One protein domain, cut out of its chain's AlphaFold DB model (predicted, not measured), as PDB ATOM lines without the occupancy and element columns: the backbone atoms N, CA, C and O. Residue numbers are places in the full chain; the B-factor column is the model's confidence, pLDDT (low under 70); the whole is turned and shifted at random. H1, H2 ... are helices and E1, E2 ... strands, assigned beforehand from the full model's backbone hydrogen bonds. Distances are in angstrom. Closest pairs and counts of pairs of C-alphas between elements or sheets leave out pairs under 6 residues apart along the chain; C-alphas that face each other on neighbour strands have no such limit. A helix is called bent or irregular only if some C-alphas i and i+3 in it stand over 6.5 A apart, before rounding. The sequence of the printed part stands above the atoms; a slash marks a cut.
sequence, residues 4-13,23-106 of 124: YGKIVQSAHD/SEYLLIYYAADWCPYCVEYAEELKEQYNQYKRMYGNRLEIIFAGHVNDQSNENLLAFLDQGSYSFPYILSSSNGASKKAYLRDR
ATOM      1  N   TYR A   4       8.001  49.951   1.460       69.25
ATOM      2  CA  TYR A   4       7.983  48.659   0.774       69.25
ATOM      3  C   TYR A   4       6.805  48.510  -0.203       69.25
ATOM      4  O   TYR A   4       7.005  48.268  -1.392       69.25
ATOM      5  N   GLY A   5       5.568  48.729   0.258       69.38
ATOM      6  CA  GLY A   5       4.378  48.570  -0.580       69.38
ATOM      7  C   GLY A   5       4.345  49.539  -1.764       69.38
ATOM      8  O   GLY A   5       3.865  49.185  -2.836       69.38
ATOM      9  N   LYS A   6       4.909  50.745  -1.607       72.62
ATOM     10  CA  LYS A   6       5.068  51.699  -2.718       72.62
ATOM     11  C   LYS A   6       6.067  51.208  -3.765       72.62
ATOM     12  O   LYS A   6       5.807  51.373  -4.955       72.62
ATOM     13  N   ILE A   7       7.186  50.626  -3.331       73.12
ATOM     14  CA  ILE A   7       8.221  50.088  -4.220       73.12
ATOM     15  C   ILE A   7       7.663  48.933  -5.048       73.12
ATOM     16  O   ILE A   7       7.720  48.988  -6.273       73.12
ATOM     17  N   VAL A   8       7.075  47.932  -4.389       76.25
ATOM     18  CA  VAL A   8       6.559  46.726  -5.052       76.25
ATOM     19  C   VAL A   8       5.464  47.065  -6.064       76.25
ATOM     20  O   VAL A   8       5.471  46.543  -7.170       76.25
ATOM     21  N   GLN A   9       4.561  47.995  -5.739       77.19
ATOM     22  CA  GLN A   9       3.515  48.435  -6.673       77.19
ATOM     23  C   GLN A   9       4.041  49.249  -7.861       77.19
ATOM     24  O   GLN A   9       3.334  49.411  -8.851       77.19
ATOM     25  N   SER A  10       5.255  49.791  -7.758       78.12
ATOM     26  CA  SER A  10       5.873  50.614  -8.802       78.12
ATOM     27  C   SER A  10       6.906  49.845  -9.632       78.12
ATOM     28  O   SER A  10       7.572  50.453 -10.476       78.12
ATOM     29  N   ALA A  11       7.074  48.544  -9.383       82.44
ATOM     30  CA  ALA A  11       8.011  47.691 -10.098       82.44
ATOM     31  C   ALA A  11       7.442  47.286 -11.465       82.44
ATOM     32  O   ALA A  11       6.295  46.852 -11.571       82.44
ATOM     33  N   HIS A  12       8.262  47.422 -12.505       86.44
ATOM     34  CA  HIS A  12       7.906  47.076 -13.876       86.44
ATOM     35  C   HIS A  12       8.957  46.153 -14.503       86.44
ATOM     36  O   HIS A  12      10.128  46.154 -14.105       86.44
ATOM     37  N   ASP A  13       8.530  45.360 -15.484       86.69
ATOM     38  CA  ASP A  13       9.415  44.595 -16.356       86.69
ATOM     39  C   ASP A  13      10.030  45.488 -17.445       86.69
ATOM     40  O   ASP A  13       9.714  46.673 -17.588       86.69
ATOM     41  N   SER A  23       8.835  39.443  -2.093       80.81
ATOM     42  CA  SER A  23      10.125  39.144  -1.454       80.81
ATOM     43  C   SER A  23      10.257  39.890  -0.138       80.81
ATOM     44  O   SER A  23      10.014  41.090  -0.080       80.81
ATOM     45  N   GLU A  24      10.665  39.196   0.923       78.75
ATOM     46  CA  GLU A  24      10.815  39.777   2.267       78.75
ATOM     47  C   GLU A  24      11.879  40.881   2.325       78.75
ATOM     48  O   GLU A  24      11.754  41.826   3.103       78.75
ATOM     49  N   TYR A  25      12.917  40.748   1.497       77.19
ATOM     50  CA  TYR A  25      14.053  41.650   1.396       77.19
ATOM     51  C   TYR A  25      14.168  42.173  -0.032       77.19
ATOM     52  O   TYR A  25      14.190  41.405  -0.996       77.19
ATOM     53  N   LEU A  26      14.301  43.489  -0.157       77.56
ATOM     54  CA  LEU A  26      14.531  44.157  -1.431       77.56
ATOM     55  C   LEU A  26      15.893  44.839  -1.404       77.56
ATOM     56  O   LEU A  26      16.174  45.665  -0.536       77.56
ATOM     57  N   LEU A  27      16.730  44.511  -2.380       78.19
ATOM     58  CA  LEU A  27      17.962  45.230  -2.652       78.19
ATOM     59  C   LEU A  27      17.693  46.247  -3.757       78.19
ATOM     60  O   LEU A  27      17.442  45.871  -4.895       78.19
ATOM     61  N   ILE A  28      17.760  47.536  -3.440       78.75
ATOM     62  CA  ILE A  28      17.601  48.584  -4.450       78.75
ATOM     63  C   ILE A  28      18.977  49.000  -4.944       78.75
ATOM     64  O   ILE A  28      19.805  49.466  -4.160       78.75
ATOM     65  N   TYR A  29      19.209  48.845  -6.244       79.25
ATOM     66  CA  TYR A  29      20.456  49.253  -6.876       79.25
ATOM     67  C   TYR A  29      20.234  50.463  -7.779       79.25
ATOM     68  O   TYR A  29      19.473  50.411  -8.747       79.25
ATOM     69  N   TYR A  30      20.900  51.565  -7.434       79.56
ATOM     70  CA  TYR A  30      20.852  52.803  -8.197       79.56
ATOM     71  C   TYR A  30      22.000  52.843  -9.194       79.56
ATOM     72  O   TYR A  30      23.159  52.881  -8.787       79.56
ATOM     73  N   ALA A  31      21.679  52.880 -10.481       77.38
ATOM     74  CA  ALA A  31      22.685  52.854 -11.530       77.38
ATOM     75  C   ALA A  31      22.268  53.674 -12.744       77.38
ATOM     76  O   ALA A  31      21.095  53.998 -12.929       77.38
ATOM     77  N   ALA A  32      23.270  53.999 -13.551       80.50
ATOM     78  CA  ALA A  32      23.112  54.560 -14.876       80.50
ATOM     79  C   ALA A  32      24.307  54.163 -15.745       80.50
ATOM     80  O   ALA A  32      25.397  53.901 -15.234       80.50
ATOM     81  N   ASP A  33      24.095  54.147 -17.054       80.69
ATOM     82  CA  ASP A  33      25.086  53.825 -18.085       80.69
ATOM     83  C   ASP A  33      26.233  54.844 -18.139       80.69
ATOM     84  O   ASP A  33      27.402  54.485 -18.255       80.69
ATOM     85  N   TRP A  34      25.917  56.126 -17.967       76.69
ATOM     86  CA  TRP A  34      26.898  57.213 -17.952       76.69
ATOM     87  C   TRP A  34      27.711  57.291 -16.645       76.69
ATOM     88  O   TRP A  34      28.641  58.093 -16.552       76.69
ATOM     89  N   CYS A  35      27.367  56.497 -15.624       80.19
ATOM     90  CA  CYS A  35      28.053  56.483 -14.333       80.19
ATOM     91  C   CYS A  35      29.199  55.449 -14.354       80.19
ATOM     92  O   CYS A  35      28.933  54.255 -14.202       80.19
ATOM     93  N   PRO A  36      30.478  55.866 -14.472       74.75
ATOM     94  CA  PRO A  36      31.598  54.934 -14.643       74.75
ATOM     95  C   PRO A  36      31.727  53.965 -13.464       74.75
ATOM     96  O   PRO A  36      31.840  52.759 -13.657       74.75
ATOM     97  N   TYR A  37      31.576  54.476 -12.241       79.88
ATOM     98  CA  TYR A  37      31.615  53.657 -11.032       79.88
ATOM     99  C   TYR A  37      30.477  52.624 -10.975       79.88
ATOM    100  O   TYR A  37      30.676  51.501 -10.527       79.88
ATOM    101  N   CYS A  38      29.283  52.980 -11.459       79.75
ATOM    102  CA  CYS A  38      28.125  52.087 -11.462       79.75
ATOM    103  C   CYS A  38      28.308  50.916 -12.440       79.75
ATOM    104  O   CYS A  38      27.804  49.822 -12.188       79.75
ATOM    105  N   VAL A  39      29.008  51.155 -13.553       79.19
ATOM    106  CA  VAL A  39      29.351  50.128 -14.545       79.19
ATOM    107  C   VAL A  39      30.464  49.223 -14.013       79.19
ATOM    108  O   VAL A  39      30.327  48.005 -14.084       79.19
ATOM    109  N   GLU A  40      31.520  49.791 -13.424       81.69
ATOM    110  CA  GLU A  40      32.630  49.028 -12.831       81.69
ATOM    111  C   GLU A  40      32.163  48.119 -11.683       81.69
ATOM    112  O   GLU A  40      32.516  46.943 -11.631       81.69
ATOM    113  N   TYR A  41      31.312  48.635 -10.795       82.75
ATOM    114  CA  TYR A  41      30.795  47.888  -9.645       82.75
ATOM    115  C   TYR A  41      29.762  46.811 -10.025       82.75
ATOM    116  O   TYR A  41      29.434  45.939  -9.222       82.75
ATOM    117  N   ALA A  42      29.236  46.833 -11.253       79.81
ATOM    118  CA  ALA A  42      28.159  45.938 -11.658       79.81
ATOM    119  C   ALA A  42      28.568  44.450 -11.636       79.81
ATOM    120  O   ALA A  42      27.737  43.589 -11.341       79.81
ATOM    121  N   GLU A  43      29.842  44.137 -11.894       79.69
ATOM    122  CA  GLU A  43      30.358  42.765 -11.781       79.69
ATOM    123  C   GLU A  43      30.455  42.308 -10.318       79.69
ATOM    124  O   GLU A  43      29.976  41.225  -9.980       79.69
ATOM    125  N   GLU A  44      30.961  43.158  -9.420       83.12
ATOM    126  CA  GLU A  44      31.003  42.865  -7.980       83.12
ATOM    127  C   GLU A  44      29.588  42.681  -7.403       83.12
ATOM    128  O   GLU A  44      29.330  41.764  -6.619       83.12
ATOM    129  N   LEU A  45      28.630  43.493  -7.860       83.12
ATOM    130  CA  LEU A  45      27.226  43.371  -7.481       83.12
ATOM    131  C   LEU A  45      26.648  41.993  -7.831       83.12
ATOM    132  O   LEU A  45      25.906  41.432  -7.025       83.12
ATOM    133  N   LYS A  46      26.969  41.425  -9.004       83.19
ATOM    134  CA  LYS A  46      26.498  40.080  -9.387       83.19
ATOM    135  C   LYS A  46      27.015  39.029  -8.412       83.19
ATOM    136  O   LYS A  46      26.261  38.146  -7.997       83.19
ATOM    137  N   GLU A  47      28.287  39.114  -8.035       85.69
ATOM    138  CA  GLU A  47      28.892  38.187  -7.083       85.69
ATOM    139  C   GLU A  47      28.226  38.288  -5.710       85.69
ATOM    140  O   GLU A  47      27.808  37.266  -5.155       85.69
ATOM    141  N   GLN A  48      28.049  39.508  -5.200       84.44
ATOM    142  CA  GLN A  48      27.390  39.762  -3.921       84.44
ATOM    143  C   GLN A  48      25.921  39.324  -3.939       84.44
ATOM    144  O   GLN A  48      25.478  38.614  -3.036       84.44
ATOM    145  N   TYR A  49      25.170  39.644  -4.997       84.19
ATOM    146  CA  TYR A  49      23.788  39.192  -5.167       84.19
ATOM    147  C   TYR A  49      23.698  37.663  -5.170       84.19
ATOM    148  O   TYR A  49      22.862  37.098  -4.468       84.19
ATOM    149  N   ASN A  50      24.601  36.965  -5.862       87.25
ATOM    150  CA  ASN A  50      24.647  35.501  -5.857       87.25
ATOM    151  C   ASN A  50      24.996  34.915  -4.480       87.25
ATOM    152  O   ASN A  50      24.546  33.817  -4.140       87.25
ATOM    153  N   GLN A  51      25.812  35.600  -3.677       86.06
ATOM    154  CA  GLN A  51      26.065  35.206  -2.288       86.06
ATOM    155  C   GLN A  51      24.806  35.396  -1.436       86.06
ATOM    156  O   GLN A  51      24.382  34.467  -0.748       86.06
ATOM    157  N   TYR A  52      24.138  36.542  -1.550       82.62
ATOM    158  CA  TYR A  52      22.915  36.798  -0.802       82.62
ATOM    159  C   TYR A  52      21.758  35.890  -1.225       82.62
ATOM    160  O   TYR A  52      21.048  35.377  -0.361       82.62
ATOM    161  N   LYS A  53      21.597  35.579  -2.517       85.12
ATOM    162  CA  LYS A  53      20.612  34.589  -2.982       85.12
ATOM    163  C   LYS A  53      20.889  33.199  -2.414       85.12
ATOM    164  O   LYS A  53      19.940  32.490  -2.105       85.12
ATOM    165  N   ARG A  54      22.152  32.818  -2.190       89.06
ATOM    166  CA  ARG A  54      22.486  31.560  -1.493       89.06
ATOM    167  C   ARG A  54      22.081  31.565  -0.016       89.06
ATOM    168  O   ARG A  54      21.714  30.517   0.502       89.06
ATOM    169  N   MET A  55      22.119  32.721   0.649       83.50
ATOM    170  CA  MET A  55      21.760  32.857   2.069       83.50
ATOM    171  C   MET A  55      20.248  33.011   2.298       83.50
ATOM    172  O   MET A  55      19.685  32.410   3.214       83.50
ATOM    173  N   TYR A  56      19.584  33.825   1.479       80.12
ATOM    174  CA  TYR A  56      18.191  34.235   1.679       80.12
ATOM    175  C   TYR A  56      17.212  33.552   0.714       80.12
ATOM    176  O   TYR A  56      16.016  33.486   1.010       80.12
ATOM    177  N   GLY A  57      17.699  32.984  -0.393       85.75
ATOM    178  CA  GLY A  57      16.882  32.308  -1.398       85.75
ATOM    179  C   GLY A  57      15.927  33.266  -2.109       85.75
ATOM    180  O   GLY A  57      16.282  34.394  -2.447       85.75
ATOM    181  N   ASN A  58      14.684  32.826  -2.299       84.56
ATOM    182  CA  ASN A  58      13.629  33.618  -2.944       84.56
ATOM    183  C   ASN A  58      13.105  34.766  -2.069       84.56
ATOM    184  O   ASN A  58      12.314  35.571  -2.538       84.56
ATOM    185  N   ARG A  59      13.553  34.862  -0.812       79.69
ATOM    186  CA  ARG A  59      13.169  35.955   0.088       79.69
ATOM    187  C   ARG A  59      13.874  37.266  -0.246       79.69
ATOM    188  O   ARG A  59      13.469  38.291   0.279       79.69
ATOM    189  N   LEU A  60      14.925  37.235  -1.067       81.75
ATOM    190  CA  LEU A  60      15.653  38.418  -1.514       81.75
ATOM    191  C   LEU A  60      15.469  38.622  -3.013       81.75
ATOM    192  O   LEU A  60      15.754  37.714  -3.799       81.75
ATOM    193  N   GLU A  61      15.121  39.843  -3.398       84.94
ATOM    194  CA  GLU A  61      15.115  40.265  -4.794       84.94
ATOM    195  C   GLU A  61      15.835  41.597  -4.985       84.94
ATOM    196  O   GLU A  61      15.867  42.432  -4.081       84.94
ATOM    197  N   ILE A  62      16.437  41.784  -6.160       84.06
ATOM    198  CA  ILE A  62      17.061  43.051  -6.540       84.06
ATOM    199  C   ILE A  62      16.120  43.837  -7.450       84.06
ATOM    200  O   ILE A  62      15.521  43.294  -8.376       84.06
ATOM    201  N   ILE A  63      15.999  45.134  -7.185       84.19
ATOM    202  CA  ILE A  63      15.217  46.068  -7.986       84.19
ATOM    203  C   ILE A  63      16.126  47.210  -8.424       84.19
ATOM    204  O   ILE A  63      16.785  47.857  -7.607       84.19
ATOM    205  N   PHE A  64      16.143  47.481  -9.724       84.00
ATOM    206  CA  PHE A  64      16.937  48.568 -10.277       84.00
ATOM    207  C   PHE A  64      16.185  49.890 -10.195       84.00
ATOM    208  O   PHE A  64      14.971  49.961 -10.372       84.00
ATOM    209  N   ALA A  65      16.922  50.961  -9.945       79.94
ATOM    210  CA  ALA A  65      16.390  52.307  -9.899       79.94
ATOM    211  C   ALA A  65      17.322  53.253 -10.657       79.94
ATOM    212  O   ALA A  65      18.541  53.205 -10.499       79.94
ATOM    213  N   GLY A  66      16.745  54.150 -11.458       75.94
ATOM    214  CA  GLY A  66      17.528  55.144 -12.193       75.94
ATOM    215  C   GLY A  66      18.336  56.048 -11.262       75.94
ATOM    216  O   GLY A  66      17.906  56.388 -10.144       75.94
ATOM    217  N   HIS A  67      19.504  56.477 -11.723       74.12
ATOM    218  CA  HIS A  67      20.333  57.433 -11.011       74.12
ATOM    219  C   HIS A  67      19.605  58.781 -10.863       74.12
ATOM    220  O   HIS A  67      18.745  59.156 -11.658       74.12
ATOM    221  N   VAL A  68      19.956  59.567  -9.839       69.81
ATOM    222  CA  VAL A  68      19.353  60.898  -9.597       69.81
ATOM    223  C   VAL A  68      19.513  61.859 -10.781       69.81
ATOM    224  O   VAL A  68      18.742  62.804 -10.918       69.81
ATOM    225  N   ASN A  69      20.473  61.609 -11.671       70.94
ATOM    226  CA  ASN A  69      20.728  62.451 -12.838       70.94
ATOM    227  C   ASN A  69      20.051  61.941 -14.119       70.94
ATOM    228  O   ASN A  69      19.976  62.718 -15.067       70.94
ATOM    229  N   ASP A  70      19.427  60.761 -14.110       71.25
ATOM    230  CA  ASP A  70      18.701  60.235 -15.272       71.25
ATOM    231  C   ASP A  70      17.516  61.125 -15.642       71.25
ATOM    232  O   ASP A  70      16.863  61.713 -14.771       71.25
ATOM    233  N   GLN A  71      17.262  61.284 -16.938       70.88
ATOM    234  CA  GLN A  71      16.223  62.182 -17.447       70.88
ATOM    235  C   GLN A  71      14.940  61.436 -17.803       70.88
ATOM    236  O   GLN A  71      13.854  62.002 -17.679       70.88
ATOM    237  N   SER A  72      15.055  60.167 -18.186       75.12
ATOM    238  CA  SER A  72      13.934  59.292 -18.517       75.12
ATOM    239  C   SER A  72      14.209  57.863 -18.041       75.12
ATOM    240  O   SER A  72      15.296  57.543 -17.555       75.12
ATOM    241  N   ASN A  73      13.215  56.984 -18.177       76.75
ATOM    242  CA  ASN A  73      13.413  55.551 -17.948       76.75
ATOM    243  C   ASN A  73      14.333  54.918 -19.004       76.75
ATOM    244  O   ASN A  73      14.878  53.853 -18.755       76.75
ATOM    245  N   GLU A  74      14.543  55.566 -20.154       80.75
ATOM    246  CA  GLU A  74      15.420  55.055 -21.216       80.75
ATOM    247  C   GLU A  74      16.874  54.973 -20.744       80.75
ATOM    248  O   GLU A  74      17.557  54.012 -21.075       80.75
ATOM    249  N   ASN A  75      17.332  55.915 -19.909       79.31
ATOM    250  CA  ASN A  75      18.674  55.862 -19.311       79.31
ATOM    251  C   ASN A  75      18.865  54.606 -18.442       79.31
ATOM    252  O   ASN A  75      19.898  53.942 -18.491       79.31
ATOM    253  N   LEU A  76      17.839  54.257 -17.667       81.00
ATOM    254  CA  LEU A  76      17.842  53.063 -16.828       81.00
ATOM    255  C   LEU A  76      17.772  51.786 -17.670       81.00
ATOM    256  O   LEU A  76      18.513  50.839 -17.416       81.00
ATOM    257  N   LEU A  77      16.903  51.767 -18.683       85.25
ATOM    258  CA  LEU A  77      16.790  50.646 -19.612       85.25
ATOM    259  C   LEU A  77      18.109  50.413 -20.361       85.25
ATOM    260  O   LEU A  77      18.537  49.270 -20.460       85.25
ATOM    261  N   ALA A  78      18.809  51.472 -20.775       85.56
ATOM    262  CA  ALA A  78      20.121  51.370 -21.415       85.56
ATOM    263  C   ALA A  78      21.155  50.664 -20.518       85.56
ATOM    264  O   ALA A  78      21.889  49.794 -20.988       85.56
ATOM    265  N   PHE A  79      21.172  50.965 -19.215       84.69
ATOM    266  CA  PHE A  79      22.032  50.259 -18.261       84.69
ATOM    267  C   PHE A  79      21.660  48.770 -18.134       84.69
ATOM    268  O   PHE A  79      22.534  47.897 -18.121       84.69
ATOM    269  N   LEU A  80      20.360  48.462 -18.061       87.12
ATOM    270  CA  LEU A  80      19.866  47.082 -18.011       87.12
ATOM    271  C   LEU A  80      20.211  46.297 -19.283       87.12
ATOM    272  O   LEU A  80      20.560  45.117 -19.206       87.12
ATOM    273  N   ASP A  81      20.141  46.951 -20.438       88.25
ATOM    274  CA  ASP A  81      20.486  46.389 -21.738       88.25
ATOM    275  C   ASP A  81      21.987  46.096 -21.827       88.25
ATOM    276  O   ASP A  81      22.368  44.974 -22.165       88.25
ATOM    277  N   GLN A  82      22.833  47.056 -21.438       85.06
ATOM    278  CA  GLN A  82      24.291  46.913 -21.443       85.06
ATOM    279  C   GLN A  82      24.754  45.717 -20.605       85.06
ATOM    280  O   GLN A  82      25.620  44.954 -21.031       85.06
ATOM    281  N   GLY A  83      24.171  45.533 -19.420       80.69
ATOM    282  CA  GLY A  83      24.512  44.419 -18.539       80.69
ATOM    283  C   GLY A  83      23.733  43.129 -18.793       80.69
ATOM    284  O   GLY A  83      23.962  42.145 -18.090       80.69
ATOM    285  N   SER A  84      22.813  43.119 -19.768       83.38
ATOM    286  CA  SER A  84      21.880  42.008 -20.023       83.38
ATOM    287  C   SER A  84      21.118  41.559 -18.765       83.38
ATOM    288  O   SER A  84      20.865  40.376 -18.544       83.38
ATOM    289  N   TYR A  85      20.743  42.523 -17.923       83.12
ATOM    290  CA  TYR A  85      20.028  42.290 -16.674       83.12
ATOM    291  C   TYR A  85      18.540  42.016 -16.932       83.12
ATOM    292  O   TYR A  85      17.873  42.743 -17.671       83.12
ATOM    293  N   SER A  86      18.004  40.975 -16.292       80.75
ATOM    294  CA  SER A  86      16.583  40.590 -16.382       80.75
ATOM    295  C   SER A  86      15.774  40.987 -15.139       80.75
ATOM    296  O   SER A  86      14.685  40.464 -14.910       80.75
ATOM    297  N   PHE A  87      16.321  41.874 -14.314       83.56
ATOM    298  CA  PHE A  87      15.716  42.280 -13.050       83.56
ATOM    299  C   PHE A  87      14.624  43.341 -13.255       83.56
ATOM    300  O   PHE A  87      14.720  44.143 -14.191       83.56
ATOM    301  N   PRO A  88      13.598  43.371 -12.386       86.44
ATOM    302  CA  PRO A  88      12.588  44.420 -12.407       86.44
ATOM    303  C   PRO A  88      13.195  45.769 -12.016       86.44
ATOM    304  O   PRO A  88      14.206  45.849 -11.307       86.44
ATOM    305  N   TYR A  89      12.547  46.847 -12.445       84.94
ATOM    306  CA  TYR A  89      12.998  48.194 -12.136       84.94
ATOM    307  C   TYR A  89      11.860  49.109 -11.695       84.94
ATOM    308  O   TYR A  89      10.686  48.879 -11.987       84.94
ATOM    309  N   ILE A  90      12.216  50.170 -10.978       79.25
ATOM    310  CA  ILE A  90      11.299  51.241 -10.591       79.25
ATOM    311  C   ILE A  90      11.528  52.406 -11.540       79.25
ATOM    312  O   ILE A  90      12.659  52.869 -11.720       79.25
ATOM    313  N   LEU A  91      10.439  52.894 -12.128       69.38
ATOM    314  CA  LEU A  91      10.462  54.073 -12.986       69.38
ATOM    315  C   LEU A  91      11.087  55.250 -12.231       69.38
ATOM    316  O   LEU A  91      10.734  55.508 -11.080       69.38
ATOM    317  N   SER A  92      11.910  56.052 -12.908       59.53
ATOM    318  CA  SER A  92      12.437  57.304 -12.343       59.53
ATOM    319  C   SER A  92      11.358  58.383 -12.139       59.53
ATOM    320  O   SER A  92      11.650  59.512 -11.747       59.53
ATOM    321  N   SER A  93      10.100  58.034 -12.411       55.28
ATOM    322  CA  SER A  93       8.910  58.870 -12.334       55.28
ATOM    323  C   SER A  93       7.727  58.092 -11.743       55.28
ATOM    324  O   SER A  93       6.594  58.239 -12.202       55.28
ATOM    325  N   SER A  94       7.951  57.224 -10.752       48.72
ATOM    326  CA  SER A  94       6.828  56.564 -10.085       48.72
ATOM    327  C   SER A  94       6.023  57.589  -9.265       48.72
ATOM    328  O   SER A  94       6.484  58.138  -8.268       48.72
ATOM    329  N   ASN A  95       4.795  57.860  -9.725       49.00
ATOM    330  CA  ASN A  95       3.725  58.617  -9.053       49.00
ATOM    331  C   ASN A  95       3.807  60.151  -9.002       49.00
ATOM    332  O   ASN A  95       3.067  60.779  -8.242       49.00
ATOM    333  N   GLY A  96       4.593  60.797  -9.861       49.97
ATOM    334  CA  GLY A  96       4.429  62.236 -10.066       49.97
ATOM    335  C   GLY A  96       4.841  62.704 -11.448       49.97
ATOM    336  O   GLY A  96       5.650  62.071 -12.110       49.97
ATOM    337  N   ALA A  97       4.296  63.845 -11.873       44.06
ATOM    338  CA  ALA A  97       4.489  64.406 -13.214       44.06
ATOM    339  C   ALA A  97       5.934  64.859 -13.521       44.06
ATOM    340  O   ALA A  97       6.189  65.442 -14.570       44.06
ATOM    341  N   SER A  98       6.879  64.676 -12.590       53.16
ATOM    342  CA  SER A  98       8.262  65.113 -12.754       53.16
ATOM    343  C   SER A  98       9.239  64.285 -11.922       53.16
ATOM    344  O   SER A  98       8.916  63.812 -10.832       53.16
ATOM    345  N   LYS A  99      10.491  64.247 -12.383       56.56
ATOM    346  CA  LYS A  99      11.669  63.702 -11.692       56.56
ATOM    347  C   LYS A  99      11.791  64.122 -10.217       56.56
ATOM    348  O   LYS A  99      12.242  63.346  -9.382       56.56
ATOM    349  N   LYS A 100      11.360  65.340  -9.862       55.81
ATOM    350  CA  LYS A 100      11.380  65.837  -8.473       55.81
ATOM    351  C   LYS A 100      10.395  65.101  -7.562       55.81
ATOM    352  O   LYS A 100      10.688  64.933  -6.384       55.81
ATOM    353  N   ALA A 101       9.247  64.677  -8.091       56.12
ATOM    354  CA  ALA A 101       8.263  63.920  -7.323       56.12
ATOM    355  C   ALA A 101       8.793  62.522  -6.989       56.12
ATOM    356  O   ALA A 101       8.746  62.126  -5.831       56.12
ATOM    357  N   TYR A 102       9.430  61.859  -7.959       57.56
ATOM    358  CA  TYR A 102      10.147  60.611  -7.706       57.56
ATOM    359  C   TYR A 102      11.217  60.773  -6.627       57.56
ATOM    360  O   TYR A 102      11.230  60.005  -5.680       57.56
ATOM    361  N   LEU A 103      12.078  61.797  -6.706       56.62
ATOM    362  CA  LEU A 103      13.137  62.019  -5.707       56.62
ATOM    363  C   LEU A 103      12.611  62.319  -4.297       56.62
ATOM    364  O   LEU A 103      13.254  61.931  -3.328       56.62
ATOM    365  N   ARG A 104      11.472  63.006  -4.177       56.41
ATOM    366  CA  ARG A 104      10.828  63.306  -2.889       56.41
ATOM    367  C   ARG A 104      10.174  62.068  -2.279       56.41
ATOM    368  O   ARG A 104      10.218  61.886  -1.068       56.41
ATOM    369  N   ASP A 105       9.558  61.252  -3.126       55.41
ATOM    370  CA  ASP A 105       8.823  60.064  -2.708       55.41
ATOM    371  C   ASP A 105       9.720  58.809  -2.729       55.41
ATOM    372  O   ASP A 105       9.262  57.725  -2.355       55.41
ATOM    373  N   ARG A 106      11.007  58.960  -3.106       57.91
ATOM    374  CA  ARG A 106      12.039  57.931  -2.970       57.91
ATOM    375  C   ARG A 106      12.112  57.553  -1.496       57.91
ATOM    376  O   ARG A 106      12.430  58.402  -0.664       57.91
TER     377      ARG A 106
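What this domain is: This is residues 4 to 13 and 23 to 106 of the 124 residues of the protein "Thioredoxin-like_fold domain-containing protein" of Sphaerochaeta halotolerans (UniProt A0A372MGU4). Two parallel strands, E1 and E2, lie side by side in the middle, and the long arched helix H2 spans one side of them like a bow, from the end of E1 back to the beginning of E2. H3 packs at the far end of the strand pair, short pairings of residues 89 to 90 with E2 and with residues 11 to 12 widen the sheet, and the small helices H1 and H4 lie away from the other helices. The printed part has 94 residues with four named helices and two named strands, in the order H1 E1 H2 E2 H3 H4; the class is mixed, helices and strands. It is compact, with a radius of gyration of the C-alphas of 13.2 A and spans of 39 by 31 by 20 A.

Where its parts are: Find C-alpha 4 at (7.983, 48.659, 0.774), where H1, residues 4 to 9, begins. After the cut, look for E1 at residues 25 to 31, 19.2 A long. H2 takes residues 36 to 59 and is 30.3 A from first to last C-alpha; find its first C-alpha at (31.598, 54.934, -14.643). It has a kink of 75 degrees near residue 53 and is irregular, with C-alphas 55 and 58 lying 9.6 A apart. E2, residues 60 to 66, is 19.9 A long, and H3, residues 73 to 82, is 14.3 A. H4, residues 99 to 105, ends at C-alpha 105, (8.823, 60.064, -2.708).

How they stand to each other: Begin at E1 and E2, parallel neighbours at 27 degrees; N 27 and O 61, 2.8 A apart, and N 63 and O 27, also 2.8 A, are within hydrogen-bond range. E1, H2 and E2 form a strand-helix-strand unit, two parallel neighbour strands with a helix between them, and its crossover is right-handed. The closest C-alphas of E1 and H2 are those of Ala 31 and Cys 38, 5.5 A apart; for H2 and E2 they are Lys 53 and Leu 60, 6.4 A. At the other end of E2, the closest C-alphas of E2 and H3 are those of Gly 66 and Leu 76, 5.1 A. H2 and H3 are only just apart, at 8.2 A. Residues 89 to 90 pair in parallel with residues 64 to 65 of E2 and antiparallel with residues 11 to 12. H1 and E1 are near each other, while H4 is apart from both strands and from the other helices. Every O i to N i+4 pair is within hydrogen-bond range in H1, H3 and H4; in H2 it is 16 of 20.

The domain as a whole: The C-alphas farthest apart are those of Arg 54 and Ala 97, 39.2 A. Residues 14 to 22 are not printed, and C-alphas 13 and 23 are 15.9 A apart across that cut. The link from H3 to H4 is long, 16 residues. The mean pLDDT of the printed part is 76.2; look for values under 70 at residues 4 to 5, residue 68 and residues 91 to 106.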